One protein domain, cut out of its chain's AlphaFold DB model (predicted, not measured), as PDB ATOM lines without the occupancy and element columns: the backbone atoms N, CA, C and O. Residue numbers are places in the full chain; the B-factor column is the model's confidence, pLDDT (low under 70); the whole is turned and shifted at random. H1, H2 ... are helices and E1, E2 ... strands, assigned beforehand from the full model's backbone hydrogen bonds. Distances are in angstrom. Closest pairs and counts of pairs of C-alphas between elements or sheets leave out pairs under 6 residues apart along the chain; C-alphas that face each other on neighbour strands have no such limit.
ATOM      1  N   ASN A  16     148.734 111.495  97.574       90.69
ATOM      2  CA  ASN A  16     148.763 110.622  96.392       90.69
ATOM      3  C   ASN A  16     148.891 111.406  95.080       90.69
ATOM      4  O   ASN A  16     149.691 111.058  94.214       90.69
ATOM      5  N   ARG A  17     148.127 112.497  94.926       91.75
ATOM      6  CA  ARG A  17     148.189 113.343  93.722       91.75
ATOM      7  C   ARG A  17     149.564 113.990  93.541       91.75
ATOM      8  O   ARG A  17     150.029 114.095  92.412       91.75
ATOM      9  N   LEU A  18     150.200 114.425  94.628       92.88
ATOM     10  CA  LEU A  18     151.517 115.065  94.590       92.88
ATOM     11  C   LEU A  18     152.630 114.044  94.347       92.88
ATOM     12  O   LEU A  18     153.520 114.294  93.541       92.88
ATOM     13  N   ILE A  19     152.531 112.863  94.958       93.06
ATOM     14  CA  ILE A  19     153.444 111.739  94.720       93.06
ATOM     15  C   ILE A  19     153.437 111.346  93.239       93.06
ATOM     16  O   ILE A  19     154.497 111.301  92.620       93.06
ATOM     17  N   ARG A  20     152.252 111.201  92.628       91.81
ATOM     18  CA  ARG A  20     152.121 110.940  91.181       91.81
ATOM     19  C   ARG A  20     152.706 112.046  90.301       91.81
ATOM     20  O   ARG A  20     153.108 111.769  89.180       91.81
ATOM     21  N   ARG A  21     152.751 113.287  90.795       95.12
ATOM     22  CA  ARG A  21     153.377 114.434  90.115       95.12
ATOM     23  C   ARG A  21     154.892 114.521  90.333       95.12
ATOM     24  O   ARG A  21     155.506 115.454  89.834       95.12
ATOM     25  N   GLY A  22     155.490 113.568  91.048       93.75
ATOM     26  CA  GLY A  22     156.935 113.493  91.241       93.75
ATOM     27  C   GLY A  22     157.447 114.122  92.534       93.75
ATOM     28  O   GLY A  22     158.644 114.361  92.621       93.75
ATOM     29  N   LEU A  23     156.595 114.352  93.547       94.25
ATOM     30  CA  LEU A  23     157.026 114.880  94.856       94.25
ATOM     31  C   LEU A  23     158.238 114.122  95.424       94.25
ATOM     32  O   LEU A  23     159.182 114.742  95.895       94.25
ATOM     33  N   ILE A  24     158.230 112.790  95.326       94.25
ATOM     34  CA  ILE A  24     159.302 111.925  95.841       94.25
ATOM     35  C   ILE A  24     160.655 112.225  95.180       94.25
ATOM     36  O   ILE A  24     161.691 112.140  95.830       94.25
ATOM     37  N   ASN A  25     160.656 112.636  93.909       94.38
ATOM     38  CA  ASN A  25     161.882 112.919  93.159       94.38
ATOM     39  C   ASN A  25     162.576 114.211  93.617       94.38
ATOM     40  O   ASN A  25     163.717 114.450  93.234       94.38
ATOM     41  N   LEU A  26     161.888 115.044  94.405       95.81
ATOM     42  CA  LEU A  26     162.449 116.265  94.980       95.81
ATOM     43  C   LEU A  26     163.233 115.990  96.269       95.81
ATOM     44  O   LEU A  26     163.961 116.862  96.738       95.81
ATOM     45  N   PHE A  27     163.088 114.798  96.854       96.00
ATOM     46  CA  PHE A  27     163.826 114.428  98.052       96.00
ATOM     47  C   PHE A  27     165.262 113.990  97.731       96.00
ATOM     48  O   PHE A  27     165.536 113.470  96.644       96.00
ATOM     49  N   PRO A  28     166.205 114.166  98.677       96.19
ATOM     50  CA  PRO A  28     167.553 113.630  98.540       96.19
ATOM     51  C   PRO A  28     167.538 112.117  98.293       96.19
ATOM     52  O   PRO A  28     166.732 111.393  98.869       96.19
ATOM     53  N   LYS A  29     168.476 111.611  97.485       92.38
ATOM     54  CA  LYS A  29     168.555 110.167  97.187       92.38
ATOM     55  C   LYS A  29     169.021 109.325  98.382       92.38
ATOM     56  O   LYS A  29     168.615 108.178  98.519       92.38
ATOM     57  N   ASN A  30     169.867 109.895  99.245       96.50
ATOM     58  CA  ASN A  30     170.516 109.184 100.349       96.50
ATOM     59  C   ASN A  30     169.942 109.605 101.709       96.50
ATOM     60  O   ASN A  30     170.502 110.409 102.452       96.50
ATOM     61  N   ILE A  31     168.800 108.991 101.992       98.00
ATOM     62  CA  ILE A  31     167.997 108.964 103.213       98.00
ATOM     63  C   ILE A  31     168.641 108.381 104.484       98.00
ATOM     64  O   ILE A  31     168.458 107.186 104.684       98.00
ATOM     65  N   ASN A  32     169.350 109.096 105.371       98.12
ATOM     66  CA  ASN A  32     169.731 108.474 106.662       98.12
ATOM     67  C   ASN A  32     168.525 108.365 107.617       98.12
ATOM     68  O   ASN A  32     168.169 107.264 108.033       98.12
ATOM     69  N   HIS A  33     167.883 109.492 107.929       98.00
ATOM     70  CA  HIS A  33     166.682 109.564 108.762       98.00
ATOM     71  C   HIS A  33     165.611 110.369 108.028       98.00
ATOM     72  O   HIS A  33     165.826 111.542 107.731       98.00
ATOM     73  N   PHE A  34     164.479 109.742 107.722       97.94
ATOM     74  CA  PHE A  34     163.303 110.427 107.201       97.94
ATOM     75  C   PHE A  34     162.331 110.683 108.350       97.94
ATOM     76  O   PHE A  34     161.915 109.740 109.024       97.94
ATOM     77  N   ILE A  35     162.008 111.951 108.592       97.81
ATOM     78  CA  ILE A  35     161.115 112.374 109.672       97.81
ATOM     79  C   ILE A  35     159.833 112.896 109.031       97.81
ATOM     80  O   ILE A  35     159.845 113.929 108.366       97.81
ATOM     81  N   ASP A  36     158.737 112.177 109.238       96.19
ATOM     82  CA  ASP A  36     157.404 112.540 108.767       96.19
ATOM     83  C   ASP A  36     156.579 112.993 109.971       96.19
ATOM     84  O   ASP A  36     155.981 112.183 110.675       96.19
ATOM     85  N   ALA A  37     156.647 114.292 110.268       95.75
ATOM     86  CA  ALA A  37     156.073 114.867 111.485       95.75
ATOM     87  C   ALA A  37     154.532 114.902 111.489       95.75
ATOM     88  O   ALA A  37     153.933 114.983 112.563       95.75
ATOM     89  N   PHE A  38     153.922 114.854 110.299       94.38
ATOM     90  CA  PHE A  38     152.478 114.930 110.050       94.38
ATOM     91  C   PHE A  38     152.080 113.851 109.039       94.38
ATOM     92  O   PHE A  38     151.643 114.136 107.915       94.38
ATOM     93  N   ALA A  39     152.345 112.603 109.410       94.38
ATOM     94  CA  ALA A  39     152.367 111.493 108.476       94.38
ATOM     95  C   ALA A  39     150.995 111.160 107.880       94.38
ATOM     96  O   ALA A  39     150.915 110.721 106.725       94.38
ATOM     97  N   GLY A  40     149.905 111.346 108.628       95.00
ATOM     98  CA  GLY A  40     148.552 110.979 108.219       95.00
ATOM     99  C   GLY A  40     148.466 109.508 107.802       95.00
ATOM    100  O   GLY A  40     148.682 108.587 108.575       95.00
ATOM    101  N   SER A  41     148.224 109.228 106.526       94.38
ATOM    102  CA  SER A  41     148.246 107.849 106.013       94.38
ATOM    103  C   SER A  41     149.659 107.265 105.806       94.38
ATOM    104  O   SER A  41     149.786 106.190 105.218       94.38
ATOM    105  N   ALA A  42     150.724 107.972 106.209       95.06
ATOM    106  CA  ALA A  42     152.144 107.652 106.002       95.06
ATOM    107  C   ALA A  42     152.552 107.456 104.527       95.06
ATOM    108  O   ALA A  42     153.585 106.867 104.208       95.06
ATOM    109  N   THR A  43     151.738 107.947 103.586       94.75
ATOM    110  CA  THR A  43     151.924 107.694 102.148       94.75
ATOM    111  C   THR A  43     153.237 108.270 101.620       94.75
ATOM    112  O   THR A  43     153.872 107.643 100.776       94.75
ATOM    113  N   VAL A  44     153.670 109.437 102.104       95.19
ATOM    114  CA  VAL A  44     154.946 110.036 101.677       95.19
ATOM    115  C   VAL A  44     156.116 109.177 102.152       95.19
ATOM    116  O   VAL A  44     156.958 108.798 101.338       95.19
ATOM    117  N   SER A  45     156.112 108.804 103.431       95.25
ATOM    118  CA  SER A  45     157.109 107.913 104.026       95.25
ATOM    119  C   SER A  45     157.226 106.573 103.306       95.25
ATOM    120  O   SER A  45     158.326 106.190 102.923       95.25
ATOM    121  N   MET A  46     156.108 105.894 103.026       93.75
ATOM    122  CA  MET A  46     156.119 104.600 102.324       93.75
ATOM    123  C   MET A  46     156.685 104.667 100.902       93.75
ATOM    124  O   MET A  46     157.167 103.664 100.389       93.75
ATOM    125  N   ASN A  47     156.608 105.829 100.251       95.06
ATOM    126  CA  ASN A  47     157.117 106.016  98.892       95.06
ATOM    127  C   ASN A  47     158.499 106.684  98.855       95.06
ATOM    128  O   ASN A  47     159.022 106.908  97.768       95.06
ATOM    129  N   THR A  48     159.097 107.010 100.005       95.00
ATOM    130  CA  THR A  48     160.425 107.631 100.092       95.00
ATOM    131  C   THR A  48     161.418 106.625 100.646       95.00
ATOM    132  O   THR A  48     161.183 106.073 101.712       95.00
ATOM    133  N   GLN A  49     162.546 106.392  99.972       95.12
ATOM    134  CA  GLN A  49     163.571 105.466 100.464       95.12
ATOM    135  C   GLN A  49     164.462 106.128 101.528       95.12
ATOM    136  O   GLN A  49     165.096 107.153 101.272       95.12
ATOM    137  N   ALA A  50     164.572 105.507 102.702       97.44
ATOM    138  CA  ALA A  50     165.472 105.910 103.780       97.44
ATOM    139  C   ALA A  50     165.976 104.699 104.580       97.44
ATOM    140  O   ALA A  50     165.411 103.610 104.501       97.44
ATOM    141  N   LYS A  51     167.057 104.876 105.348       97.94
ATOM    142  CA  LYS A  51     167.597 103.849 106.256       97.94
ATOM    143  C   LYS A  51     166.771 103.730 107.532       97.94
ATOM    144  O   LYS A  51     166.647 102.640 108.080       97.94
ATOM    145  N   LYS A  52     166.254 104.854 108.033       97.94
ATOM    146  CA  LYS A  52     165.417 104.933 109.231       97.94
ATOM    147  C   LYS A  52     164.275 105.912 109.006       97.94
ATOM    148  O   LYS A  52     164.468 106.955 108.382       97.94
ATOM    149  N   TYR A  53     163.122 105.579 109.569       96.94
ATOM    150  CA  TYR A  53     161.907 106.379 109.500       96.94
ATOM    151  C   TYR A  53     161.462 106.744 110.911       96.94
ATOM    152  O   TYR A  53     161.482 105.899 111.805       96.94
ATOM    153  N   ILE A  54     161.061 107.995 111.097       96.88
ATOM    154  CA  ILE A  54     160.374 108.479 112.293       96.88
ATOM    155  C   ILE A  54     159.035 109.015 111.807       96.88
ATOM    156  O   ILE A  54     158.987 110.025 111.108       96.88
ATOM    157  N   ILE A  55     157.973 108.285 112.129       95.56
ATOM    158  CA  ILE A  55     156.608 108.577 111.700       95.56
ATOM    159  C   ILE A  55     155.861 109.122 112.906       95.56
ATOM    160  O   ILE A  55     155.781 108.445 113.929       95.56
ATOM    161  N   ASN A  56     155.337 110.334 112.783       95.69
ATOM    162  CA  ASN A  56     154.581 110.990 113.831       95.69
ATOM    163  C   ASN A  56     153.277 111.554 113.269       95.69
ATOM    164  O   ASN A  56     153.217 112.048 112.145       95.69
ATOM    165  N   ASP A  57     152.242 111.491 114.093       95.38
ATOM    166  CA  ASP A  57     150.986 112.200 113.892       95.38
ATOM    167  C   ASP A  57     150.349 112.456 115.263       95.38
ATOM    168  O   ASP A  57     150.684 111.766 116.225       95.38
ATOM    169  N   ILE A  58     149.458 113.440 115.368       96.12
ATOM    170  CA  ILE A  58     148.738 113.722 116.617       96.12
ATOM    171  C   ILE A  58     147.572 112.749 116.837       96.12
ATOM    172  O   ILE A  58     147.143 112.550 117.969       96.12
ATOM    173  N   ASP A  59     147.054 112.138 115.770       94.75
ATOM    174  CA  ASP A  59     145.945 111.190 115.859       94.75
ATOM    175  C   ASP A  59     146.433 109.815 116.347       94.75
ATOM    176  O   ASP A  59     147.027 109.030 115.602       94.75
ATOM    177  N   GLU A  60     146.143 109.504 117.610       93.94
ATOM    178  CA  GLU A  60     146.479 108.226 118.249       93.94
ATOM    179  C   GLU A  60     145.894 107.013 117.503       93.94
ATOM    180  O   GLU A  60     146.485 105.929 117.500       93.94
ATOM    181  N   THR A  61     144.771 107.181 116.799       92.44
ATOM    182  CA  THR A  61     144.157 106.113 115.995       92.44
ATOM    183  C   THR A  61     145.087 105.678 114.865       92.44
ATOM    184  O   THR A  61     145.190 104.487 114.561       92.44
ATOM    185  N   LEU A  62     145.822 106.621 114.263       94.88
ATOM    186  CA  LEU A  62     146.821 106.304 113.244       94.88
ATOM    187  C   LEU A  62     147.955 105.465 113.820       94.88
ATOM    188  O   LEU A  62     148.400 104.520 113.171       94.88
ATOM    189  N   HIS A  63     148.380 105.743 115.054       94.06
ATOM    190  CA  HIS A  63     149.431 104.964 115.709       94.06
ATOM    191  C   HIS A  63     148.977 103.527 115.945       94.06
ATOM    192  O   HIS A  63     149.753 102.597 115.709       94.06
ATOM    193  N   LEU A  64     147.716 103.325 116.341       94.12
ATOM    194  CA  LEU A  64     147.127 101.991 116.462       94.12
ATOM    195  C   LEU A  64     147.131 101.257 115.117       94.12
ATOM    196  O   LEU A  64     147.538 100.095 115.063       94.12
ATOM    197  N   TYR A  65     146.759 101.930 114.024       94.88
ATOM    198  CA  TYR A  65     146.833 101.341 112.687       94.88
ATOM    199  C   TYR A  65     148.265 100.985 112.290       94.88
ATOM    200  O   TYR A  65     148.507  99.858 111.861       94.88
ATOM    201  N   TYR A  66     149.231 101.890 112.470       93.81
ATOM    202  CA  TYR A  66     150.635 101.617 112.153       93.81
ATOM    203  C   TYR A  66     151.156 100.406 112.929       93.81
ATOM    204  O   TYR A  66     151.766  99.512 112.343       93.81
TER     205      TYR A  66
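Overview. This is residues 16 to 66 of the 125 residues of the protein "Modification methylase FokI" of Campylobacter coli (UniProt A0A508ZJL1). Picture a flat, open arrangement built round a two-strand ribbon: E1 and E2 run side by side along one side, the short helix H3 lies near the middle, and H1 and H2 lie across from the ribbon, beyond H3. H4 lies at one far end, past the end of E2, and the link from H2 to E1 lies at the other far end. The printed part has 51 residues, with four named helices and two named strands in the order H1, H2, E1, H3, E2, H4; the sheet has the order E1, E2, parallel, and the class is mixed, helices and strands. It is only just compact, close to loose, with a radius of gyration of the C-alphas of 11.3 A, and spans 30 by 26 by 13 A.

Arrangement. Start at H1, residues 16 to 20, and go on to H2, residues 23 to 26; these two meet only through their link. Next comes E1, residues 31 to 36, then H3, residues 43 to 46, and E2, residues 50 to 55. E1, H3 and E2 form a strand-helix-strand unit, two parallel neighbour strands with a helix between them in the chain, and its crossover is right-handed. Look across the strands, whose directions differ by 16 degrees: N 34 and O 52 are 2.9 A apart and N 51 and O 31 are 2.8 A apart, both within hydrogen-bond range. The closest C-alphas of E1 and H3 are those of Asp 36 and Ser 45, 6.6 A apart; for H3 and E2 they are those of Ser 45 and Tyr 53, 7.4 A apart. H1 and H3 are close but not clearly touching, with the C-alphas of Asn 16 and Thr 43 closest at 7.2 A. H2 and H3 are also close but not clearly touching, with the C-alphas of Ile 24 and Val 44 closest at 7.5 A. Last comes H4, residues 60 to 66, which is apart from H1, H2, E1 and H3. In H1 and H4 every O i to N i+4 pair is within hydrogen-bond range; H2 and H3 are too short for such a pair, and their single O i to N i+3 pair is within range in H2 but not in H3.

Along the chain. Find C-alpha 16 at (148.763, 110.622, 96.392), where H1 begins; it runs 6.2 A to C-alpha 20, and H2 then runs 5.6 A from C-alpha 23 to C-alpha 26. E1 begins at C-alpha 31, at (167.997, 108.964, 103.213), and runs 12.5 A to C-alpha 36. H3 measures 5.2 A from C-alpha 43 to C-alpha 46, and E2 12.2 A from C-alpha 50 to C-alpha 55. H4 runs 9.9 A from C-alpha 60 to C-alpha 66, at (150.635, 101.617, 112.153).

Size, cuts and confidence. The two C-alphas farthest apart are those of Lys 29 and Thr 61, 31.1 A. The printed part has no cut. The link from E1 to H3 is short, the other four are tight, and no link is long. The mean pLDDT of the printed part of this model is 95.1, and no printed residue is under 70.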